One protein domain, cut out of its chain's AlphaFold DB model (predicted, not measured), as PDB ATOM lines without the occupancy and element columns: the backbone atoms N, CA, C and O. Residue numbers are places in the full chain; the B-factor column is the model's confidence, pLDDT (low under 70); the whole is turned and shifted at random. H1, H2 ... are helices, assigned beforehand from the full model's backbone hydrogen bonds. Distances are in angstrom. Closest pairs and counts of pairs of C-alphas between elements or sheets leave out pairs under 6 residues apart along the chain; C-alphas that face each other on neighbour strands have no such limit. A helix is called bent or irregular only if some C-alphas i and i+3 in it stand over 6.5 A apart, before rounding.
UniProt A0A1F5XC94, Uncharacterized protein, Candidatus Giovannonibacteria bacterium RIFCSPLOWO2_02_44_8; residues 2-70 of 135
ATOM      1  N   LYS A   2     169.828 288.246 268.464       69.44
ATOM      2  CA  LYS A   2     170.758 288.659 269.542       69.44
ATOM      3  C   LYS A   2     170.066 288.962 270.878       69.44
ATOM      4  O   LYS A   2     170.440 288.379 271.880       69.44
ATOM      5  N   TYR A   3     169.008 289.774 270.870       80.81
ATOM      6  CA  TYR A   3     168.264 290.124 272.089       80.81
ATOM      7  C   TYR A   3     167.597 288.928 272.774       80.81
ATOM      8  O   TYR A   3     167.563 288.870 273.994       80.81
ATOM      9  N   LEU A   4     167.118 287.952 271.995       89.38
ATOM     10  CA  LEU A   4     166.492 286.738 272.522       89.38
ATOM     11  C   LEU A   4     167.541 285.844 273.203       89.38
ATOM     12  O   LEU A   4     167.312 285.363 274.305       89.38
ATOM     13  N   ALA A   5     168.726 285.710 272.598       86.25
ATOM     14  CA  ALA A   5     169.856 285.006 273.203       86.25
ATOM     15  C   ALA A   5     170.372 285.708 274.473       86.25
ATOM     16  O   ALA A   5     170.662 285.047 275.465       86.25
ATOM     17  N   THR A   6     170.447 287.044 274.471       88.69
ATOM     18  CA  THR A   6     170.822 287.824 275.661       88.69
ATOM     19  C   THR A   6     169.800 287.659 276.784       88.69
ATOM     20  O   THR A   6     170.190 287.454 277.927       88.69
ATOM     21  N   LEU A   7     168.503 287.694 276.463       93.06
ATOM     22  CA  LEU A   7     167.432 287.490 277.435       93.06
ATOM     23  C   LEU A   7     167.492 286.079 278.027       93.06
ATOM     24  O   LEU A   7     167.496 285.942 279.243       93.06
ATOM     25  N   LEU A   8     167.641 285.048 277.190       91.62
ATOM     26  CA  LEU A   8     167.810 283.666 277.648       91.62
ATOM     27  C   LEU A   8     169.013 283.506 278.581       91.62
ATOM     28  O   LEU A   8     168.888 282.860 279.617       91.62
ATOM     29  N   LEU A   9     170.155 284.120 278.254       91.12
ATOM     30  CA  LEU A   9     171.336 284.077 279.116       91.12
ATOM     31  C   LEU A   9     171.075 284.732 280.473       91.12
ATOM     32  O   LEU A   9     171.340 284.109 281.497       91.12
ATOM     33  N   ILE A  10     170.506 285.940 280.491       92.50
ATOM     34  CA  ILE A  10     170.200 286.654 281.739       92.50
ATOM     35  C   ILE A  10     169.204 285.857 282.585       92.50
ATOM     36  O   ILE A  10     169.439 285.646 283.772       92.50
ATOM     37  N   THR A  11     168.118 285.370 281.980       90.06
ATOM     38  CA  THR A  11     167.095 284.587 282.680       90.06
ATOM     39  C   THR A  11     167.647 283.257 283.180       90.06
ATOM     40  O   THR A  11     167.346 282.872 284.304       90.06
ATOM     41  N   SER A  12     168.490 282.574 282.399       88.44
ATOM     42  CA  SER A  12     169.135 281.334 282.838       88.44
ATOM     43  C   SER A  12     170.069 281.576 284.020       88.44
ATOM     44  O   SER A  12     170.000 280.848 285.000       88.44
ATOM     45  N   PHE A  13     170.876 282.638 283.984       89.56
ATOM     46  CA  PHE A  13     171.801 282.968 285.061       89.56
ATOM     47  C   PHE A  13     171.058 283.346 286.348       89.56
ATOM     48  O   PHE A  13     171.359 282.818 287.416       89.56
ATOM     49  N   ALA A  14     170.036 284.201 286.241       87.00
ATOM     50  CA  ALA A  14     169.186 284.566 287.370       87.00
ATOM     51  C   ALA A  14     168.434 283.347 287.931       87.00
ATOM     52  O   ALA A  14     168.377 283.162 289.144       87.00
ATOM     53  N   GLY A  15     167.909 282.490 287.052       84.19
ATOM     54  CA  GLY A  15     167.238 281.250 287.424       84.19
ATOM     55  C   GLY A  15     168.170 280.287 288.154       84.19
ATOM     56  O   GLY A  15     167.824 279.820 289.230       84.19
ATOM     57  N   ILE A  16     169.372 280.039 287.627       83.88
ATOM     58  CA  ILE A  16     170.377 279.180 288.272       83.88
ATOM     59  C   ILE A  16     170.748 279.728 289.652       83.88
ATOM     60  O   ILE A  16     170.855 278.950 290.591       83.88
ATOM     61  N   GLY A  17     170.890 281.048 289.795       79.31
ATOM     62  CA  GLY A  17     171.106 281.670 291.099       79.31
ATOM     63  C   GLY A  17     169.962 281.360 292.065       79.31
ATOM     64  O   GLY A  17     170.167 280.709 293.083       79.31
ATOM     65  N   ILE A  18     168.741 281.775 291.727       76.75
ATOM     66  CA  ILE A  18     167.577 281.679 292.623       76.75
ATOM     67  C   ILE A  18     167.219 280.219 292.938       76.75
ATOM     68  O   ILE A  18     167.078 279.851 294.105       76.75
ATOM     69  N   PHE A  19     167.096 279.375 291.910       71.75
ATOM     70  CA  PHE A  19     166.757 277.963 292.086       71.75
ATOM     71  C   PHE A  19     167.908 277.170 292.694       71.75
ATOM     72  O   PHE A  19     167.644 276.265 293.476       71.75
ATOM     73  N   GLY A  20     169.162 277.521 292.403       71.44
ATOM     74  CA  GLY A  20     170.321 276.930 293.065       71.44
ATOM     75  C   GLY A  20     170.248 277.135 294.575       71.44
ATOM     76  O   GLY A  20     170.247 276.158 295.318       71.44
ATOM     77  N   PHE A  21     170.080 278.379 295.032       67.56
ATOM     78  CA  PHE A  21     169.939 278.679 296.462       67.56
ATOM     79  C   PHE A  21     168.748 277.957 297.110       67.56
ATOM     80  O   PHE A  21     168.891 277.401 298.195       67.56
ATOM     81  N   SER A  22     167.590 277.924 296.443       66.31
ATOM     82  CA  SER A  22     166.382 277.290 296.989       66.31
ATOM     83  C   SER A  22     166.438 275.757 297.009       66.31
ATOM     84  O   SER A  22     165.889 275.149 297.923       66.31
ATOM     85  N   LEU A  23     167.063 275.114 296.017       65.94
ATOM     86  CA  LEU A  23     167.189 273.652 295.963       65.94
ATOM     87  C   LEU A  23     168.206 273.136 296.983       65.94
ATOM     88  O   LEU A  23     167.995 272.077 297.574       65.94
ATOM     89  N   PHE A  24     169.288 273.887 297.211       63.25
ATOM     90  CA  PHE A  24     170.259 273.541 298.246       63.25
ATOM     91  C   PHE A  24     169.675 273.666 299.659       63.25
ATOM     92  O   PHE A  24     170.037 272.859 300.505       63.25
ATOM     93  N   ASP A  25     168.742 274.591 299.908       63.00
ATOM     94  CA  ASP A  25     168.042 274.711 301.198       63.00
ATOM     95  C   ASP A  25     167.296 273.413 301.559       63.00
ATOM     96  O   ASP A  25     167.515 272.842 302.624       63.00
ATOM     97  N   HIS A  26     166.513 272.849 300.632       59.44
ATOM     98  CA  HIS A  26     165.756 271.619 300.896       59.44
ATOM     99  C   HIS A  26     166.634 270.385 301.142       59.44
ATOM    100  O   HIS A  26     166.317 269.592 302.021       59.44
ATOM    101  N   ALA A  27     167.761 270.243 300.438       59.41
ATOM    102  CA  ALA A  27     168.690 269.130 300.667       59.41
ATOM    103  C   ALA A  27     169.407 269.208 302.031       59.41
ATOM    104  O   ALA A  27     169.879 268.197 302.548       59.41
ATOM    105  N   MET A  28     169.498 270.408 302.613       58.50
ATOM    106  CA  MET A  28     170.154 270.662 303.900       58.50
ATOM    107  C   MET A  28     169.178 270.543 305.087       58.50
ATOM    108  O   MET A  28     169.621 270.382 306.223       58.50
ATOM    109  N   MET A  29     167.861 270.604 304.840       56.25
ATOM    110  CA  MET A  29     166.813 270.579 305.871       56.25
ATOM    111  C   MET A  29     166.415 269.178 306.359       56.25
ATOM    112  O   MET A  29     165.792 269.080 307.416       56.25
ATOM    113  N   ASP A  30     166.819 268.097 305.681       56.34
ATOM    114  CA  ASP A  30     166.492 266.704 306.059       56.34
ATOM    115  C   ASP A  30     167.217 266.200 307.333       56.34
ATOM    116  O   ASP A  30     167.286 265.003 307.614       56.34
ATOM    117  N   GLY A  31     167.752 267.107 308.156       51.78
ATOM    118  CA  GLY A  31     168.087 266.846 309.561       51.78
ATOM    119  C   GLY A  31     169.299 265.948 309.821       51.78
ATOM    120  O   GLY A  31     169.668 265.757 310.980       51.78
ATOM    121  N   SER A  32     169.963 265.416 308.791       53.41
ATOM    122  CA  SER A  32     171.223 264.698 308.983       53.41
ATOM    123  C   SER A  32     172.388 265.691 309.030       53.41
ATOM    124  O   SER A  32     172.713 266.352 308.044       53.41
ATOM    125  N   ASN A  33     173.072 265.756 310.176       53.88
ATOM    126  CA  ASN A  33     174.333 266.493 310.354       53.88
ATOM    127  C   ASN A  33     175.427 266.076 309.339       53.88
ATOM    128  O   ASN A  33     176.455 266.733 309.229       53.88
ATOM    129  N   SER A  34     175.217 264.978 308.607       53.91
ATOM    130  CA  SER A  34     176.089 264.451 307.555       53.91
ATOM    131  C   SER A  34     175.866 265.054 306.165       53.91
ATOM    132  O   SER A  34     176.725 264.890 305.305       53.91
ATOM    133  N   GLY A  35     174.730 265.715 305.910       58.28
ATOM    134  CA  GLY A  35     174.377 266.221 304.574       58.28
ATOM    135  C   GLY A  35     174.880 267.632 304.271       58.28
ATOM    136  O   GLY A  35     174.746 268.115 303.150       58.28
ATOM    137  N   CYS A  36     175.449 268.306 305.266       69.50
ATOM    138  CA  CYS A  36     175.661 269.738 305.218       69.50
ATOM    139  C   CYS A  36     177.138 270.108 305.155       69.50
ATOM    140  O   CYS A  36     177.889 270.014 306.127       69.50
ATOM    141  N   VAL A  37     177.530 270.581 303.974       69.38
ATOM    142  CA  VAL A  37     178.906 270.966 303.646       69.38
ATOM    143  C   VAL A  37     179.415 272.074 304.573       69.38
ATOM    144  O   VAL A  37     180.560 272.023 305.001       69.38
ATOM    145  N   ALA A  38     178.558 273.026 304.955       65.88
ATOM    146  CA  ALA A  38     178.916 274.107 305.876       65.88
ATOM    147  C   ALA A  38     179.390 273.594 307.250       65.88
ATOM    148  O   ALA A  38     180.394 274.067 307.780       65.88
ATOM    149  N   SER A  39     178.715 272.582 307.806       67.12
ATOM    150  CA  SER A  39     179.114 271.982 309.085       67.12
ATOM    151  C   SER A  39     180.405 271.174 308.965       67.12
ATOM    152  O   SER A  39     181.221 271.179 309.881       67.12
ATOM    153  N   ALA A  40     180.639 270.539 307.813       68.44
ATOM    154  CA  ALA A  40     181.879 269.811 307.557       68.44
ATOM    155  C   ALA A  40     183.112 270.727 307.434       68.44
ATOM    156  O   ALA A  40     184.220 270.281 307.726       68.44
ATOM    157  N   ILE A  41     182.935 271.978 306.993       70.69
ATOM    158  CA  ILE A  41     184.037 272.930 306.793       70.69
ATOM    159  C   ILE A  41     184.405 273.627 308.108       70.69
ATOM    160  O   ILE A  41     185.556 273.545 308.527       70.69
ATOM    161  N   ASP A  42     183.432 274.255 308.779       71.12
ATOM    162  CA  ASP A  42     183.702 275.141 309.927       71.12
ATOM    163  C   ASP A  42     183.073 274.659 311.248       71.12
ATOM    164  O   ASP A  42     183.127 275.353 312.263       71.12
ATOM    165  N   GLY A  43     182.439 273.480 311.270       69.12
ATOM    166  CA  GLY A  43     181.782 272.936 312.468       69.12
ATOM    167  C   GLY A  43     180.523 273.700 312.900       69.12
ATOM    168  O   GLY A  43     179.939 273.394 313.940       69.12
ATOM    169  N   THR A  44     180.083 274.693 312.123       73.06
ATOM    170  CA  THR A  44     178.890 275.490 312.420       73.06
ATOM    171  C   THR A  44     177.615 274.680 312.204       73.06
ATOM    172  O   THR A  44     177.547 273.838 311.305       73.06
ATOM    173  N   ALA A  45     176.585 274.944 313.011       72.06
ATOM    174  CA  ALA A  45     175.269 274.341 312.821       72.06
ATOM    175  C   ALA A  45     174.697 274.711 311.444       72.06
ATOM    176  O   ALA A  45     174.849 275.846 310.984       72.06
ATOM    177  N   CYS A  46     174.038 273.755 310.792       74.19
ATOM    178  CA  CYS A  46     173.497 273.980 309.460       74.19
ATOM    179  C   CYS A  46     172.334 274.959 309.495       74.19
ATOM    180  O   CYS A  46     171.468 274.850 310.367       74.19
ATOM    181  N   PRO A  47     172.299 275.910 308.552       72.81
ATOM    182  CA  PRO A  47     171.189 276.832 308.456       72.81
ATOM    183  C   PRO A  47     169.902 276.053 308.163       72.81
ATOM    184  O   PRO A  47     169.818 275.319 307.186       72.81
ATOM    185  N   THR A  48     168.896 276.220 309.021       73.94
ATOM    186  CA  THR A  48     167.583 275.556 308.914       73.94
ATOM    187  C   THR A  48     166.536 276.432 308.229       73.94
ATOM    188  O   THR A  48     165.350 276.118 308.230       73.94
ATOM    189  N   SER A  49     166.943 277.598 307.736       74.69
ATOM    190  CA  SER A  49     166.077 278.548 307.050       74.69
ATOM    191  C   SER A  49     166.841 279.273 305.950       74.69
ATOM    192  O   SER A  49     168.033 279.570 306.097       74.69
ATOM    193  N   ILE A  50     166.115 279.688 304.914       74.75
ATOM    194  CA  ILE A  50     166.630 280.506 303.807       74.75
ATOM    195  C   ILE A  50     167.347 281.767 304.326       74.75
ATOM    196  O   ILE A  50     168.399 282.156 303.816       74.75
ATOM    197  N   MET A  51     166.829 282.400 305.386       78.50
ATOM    198  CA  MET A  51     167.462 283.578 305.992       78.50
ATOM    199  C   MET A  51     168.804 283.239 306.657       78.50
ATOM    200  O   MET A  51     169.786 283.949 306.468       78.50
ATOM    201  N   SER A  52     168.890 282.129 307.392       76.50
ATOM    202  CA  SER A  52     170.172 281.679 307.953       76.50
ATOM    203  C   SER A  52     171.168 281.243 306.873       76.50
ATOM    204  O   SER A  52     172.361 281.503 307.004       76.50
ATOM    205  N   MET A  53     170.687 280.642 305.781       76.81
ATOM    206  CA  MET A  53     171.518 280.180 304.668       76.81
ATOM    207  C   MET A  53     172.120 281.359 303.898       76.81
ATOM    208  O   MET A  53     173.320 281.400 303.633       76.81
ATOM    209  N   THR A  54     171.309 282.380 303.608       80.25
ATOM    210  CA  THR A  54     171.779 283.623 302.976       80.25
ATOM    211  C   THR A  54     172.814 284.350 303.834       80.25
ATOM    212  O   THR A  54     173.852 284.749 303.311       80.25
ATOM    213  N   LEU A  55     172.595 284.465 305.149       82.94
ATOM    214  CA  LEU A  55     173.577 285.055 306.067       82.94
ATOM    215  C   LEU A  55     174.886 284.257 306.103       82.94
ATOM    216  O   LEU A  55     175.965 284.852 306.082       82.94
ATOM    217  N   HIS A  56     174.802 282.925 306.095       79.88
ATOM    218  CA  HIS A  56     175.978 282.063 306.045       79.88
ATOM    219  C   HIS A  56     176.784 282.295 304.755       79.88
ATOM    220  O   HIS A  56     177.983 282.561 304.817       79.88
ATOM    221  N   HIS A  57     176.127 282.349 303.593       81.81
ATOM    222  CA  HIS A  57     176.791 282.684 302.329       81.81
ATOM    223  C   HIS A  57     177.390 284.094 302.296       81.81
ATOM    224  O   HIS A  57     178.488 284.264 301.767       81.81
ATOM    225  N   ILE A  58     176.720 285.100 302.872       84.12
ATOM    226  CA  ILE A  58     177.267 286.462 302.985       84.12
ATOM    227  C   ILE A  58     178.550 286.446 303.820       84.12
ATOM    228  O   ILE A  58     179.550 287.028 303.407       84.12
ATOM    229  N   SER A  59     178.550 285.741 304.955       83.50
ATOM    230  CA  SER A  59     179.736 285.626 305.811       83.50
ATOM    231  C   SER A  59     180.888 284.877 305.128       83.50
ATOM    232  O   SER A  59     182.039 285.302 305.229       83.50
ATOM    233  N   ALA A  60     180.593 283.830 304.353       81.56
ATOM    234  CA  ALA A  60     181.580 283.105 303.551       81.56
ATOM    235  C   ALA A  60     182.169 283.981 302.427       81.56
ATOM    236  O   ALA A  60     183.373 283.991 302.191       81.56
ATOM    237  N   LEU A  61     181.337 284.780 301.753       83.12
ATOM    238  CA  LEU A  61     181.790 285.767 300.768       83.12
ATOM    239  C   LEU A  61     182.643 286.861 301.414       83.12
ATOM    240  O   LEU A  61     183.660 287.268 300.852       83.12
ATOM    241  N   GLN A  62     182.260 287.327 302.599       82.25
ATOM    242  CA  GLN A  62     183.015 288.330 303.339       82.25
ATOM    243  C   GLN A  62     184.383 287.790 303.758       82.25
ATOM    244  O   GLN A  62     185.388 288.431 303.485       82.25
ATOM    245  N   THR A  63     184.443 286.593 304.339       81.75
ATOM    246  CA  THR A  63     185.711 285.952 304.720       81.75
ATOM    247  C   THR A  63     186.590 285.673 303.505       81.75
ATOM    248  O   THR A  63     187.775 285.999 303.530       81.75
ATOM    249  N   LEU A  64     186.029 285.165 302.403       81.06
ATOM    250  CA  LEU A  64     186.756 284.979 301.145       81.06
ATOM    251  C   LEU A  64     187.337 286.306 300.646       81.06
ATOM    252  O   LEU A  64     188.523 286.386 300.342       81.06
ATOM    253  N   THR A  65     186.523 287.361 300.579       76.56
ATOM    254  CA  THR A  65     186.971 288.667 300.081       76.56
ATOM    255  C   THR A  65     188.022 289.295 300.988       76.56
ATOM    256  O   THR A  65     189.019 289.788 300.472       76.56
ATOM    257  N   THR A  66     187.886 289.213 302.312       76.19
ATOM    258  CA  THR A  66     188.891 289.747 303.248       76.19
ATOM    259  C   THR A  66     190.185 288.938 303.284       76.19
ATOM    260  O   THR A  66     191.222 289.482 303.643       76.19
ATOM    261  N   THR A  67     190.134 287.647 302.944       75.25
ATOM    262  CA  THR A  67     191.310 286.757 302.973       75.25
ATOM    263  C   THR A  67     192.062 286.771 301.642       75.25
ATOM    264  O   THR A  67     193.288 286.745 301.622       75.25
ATOM    265  N   VAL A  68     191.338 286.813 300.520       72.62
ATOM    266  CA  VAL A  68     191.913 286.783 299.167       72.62
ATOM    267  C   VAL A  68     192.376 288.166 298.720       72.62
ATOM    268  O   VAL A  68     193.382 288.270 298.020       72.62
ATOM    269  N   VAL A  69     191.663 289.230 299.101       67.25
ATOM    270  CA  VAL A  69     192.093 290.599 298.809       67.25
ATOM    271  C   VAL A  69     193.067 291.007 299.910       67.25
ATOM    272  O   VAL A  69     192.646 291.147 301.059       67.25
ATOM    273  N   PRO A  70     194.365 291.206 299.611       67.69
ATOM    274  CA  PRO A  70     195.288 291.711 300.615       67.69
ATOM    275  C   PRO A  70     194.786 293.085 301.092       67.69
ATOM    276  O   PRO A  70     194.064 293.751 300.344       67.69
TER     277      PRO A  70
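What this domain is: This is residues 2 to 70 of the 135 residues of an uncharacterized protein of Candidatus Giovannonibacteria bacterium RIFCSPLOWO2_02_44_8 (UniProt A0A1F5XC94). Two long helices, H1 and H3, make an L: the last part of H1 meets the start of H3 at the corner, and both arms reach out free from there. The short helix H2 and the two links on either side of it form a small loop-rich head at that corner, where H2 touches neither long helix. The printed part has 69 residues with three named helices, in the order H1, H2, H3, and no named strand; the class is all helix. The whole is loose, with a radius of gyration of the C-alphas of 15.4 A, and flat, spanning 47 by 38 by 18 A.

Where its parts are: The printed part opens with H1, residues 2 to 29, which runs 40.8 A from C-alpha 2 at (170.758, 288.659, 269.542) to C-alpha 29 at (166.813, 270.579, 305.871). It is the longest helix, with 28 residues. A short link of 7 residues leads to H2, residues 37 to 42, which measures 8.9 A from first to last C-alpha. Another short link of 7 residues leads to H3, residues 50 to 68, which runs 26.5 A from C-alpha 50 at (166.630, 280.506, 303.807) to C-alpha 68 at (191.913, 286.783, 299.167). No helix is bent or irregular.

How they stand to each other: H1 and H3 only just touch, with 3 pairs of C-alphas within 8 A. Their closest C-alphas are those of Asp 25 and Ile 50, 6.5 A apart. H1 touches H3 with residues 22 to 25 alone, and H3 touches H1 with residues 50 to 53 alone. Their lines stand at 72 degrees, only just about perpendicular, and their centres are 19.4 A apart. H1 and H2 are apart. H2 and H3 are only just apart, with their closest C-alphas at 8.5 A. In H2 and H3 every O i to N i+4 pair is within hydrogen-bond range; in H1 23 of 24 are.

The domain as a whole: The two C-alphas farthest apart are those of Lys 2 and Gly 43, at 47.0 A, and the first and last printed C-alphas, of Lys 2 and Pro 70, are 39.7 A apart. Residues 2 to 20, which belong to H1, stand free, and so do residues 61 to 70, of which 61 to 68 belong to H3. The body without these stretches has 40 residues and spans 22 by 21 by 11 A, with a radius of gyration of 9.2 A. The printed part has no cut, and neither link is long. The mean pLDDT of the printed part is 74.3; the model's confidence is under 70 at residue 2, residues 21 to 40, residue 43 and residues 69 to 70.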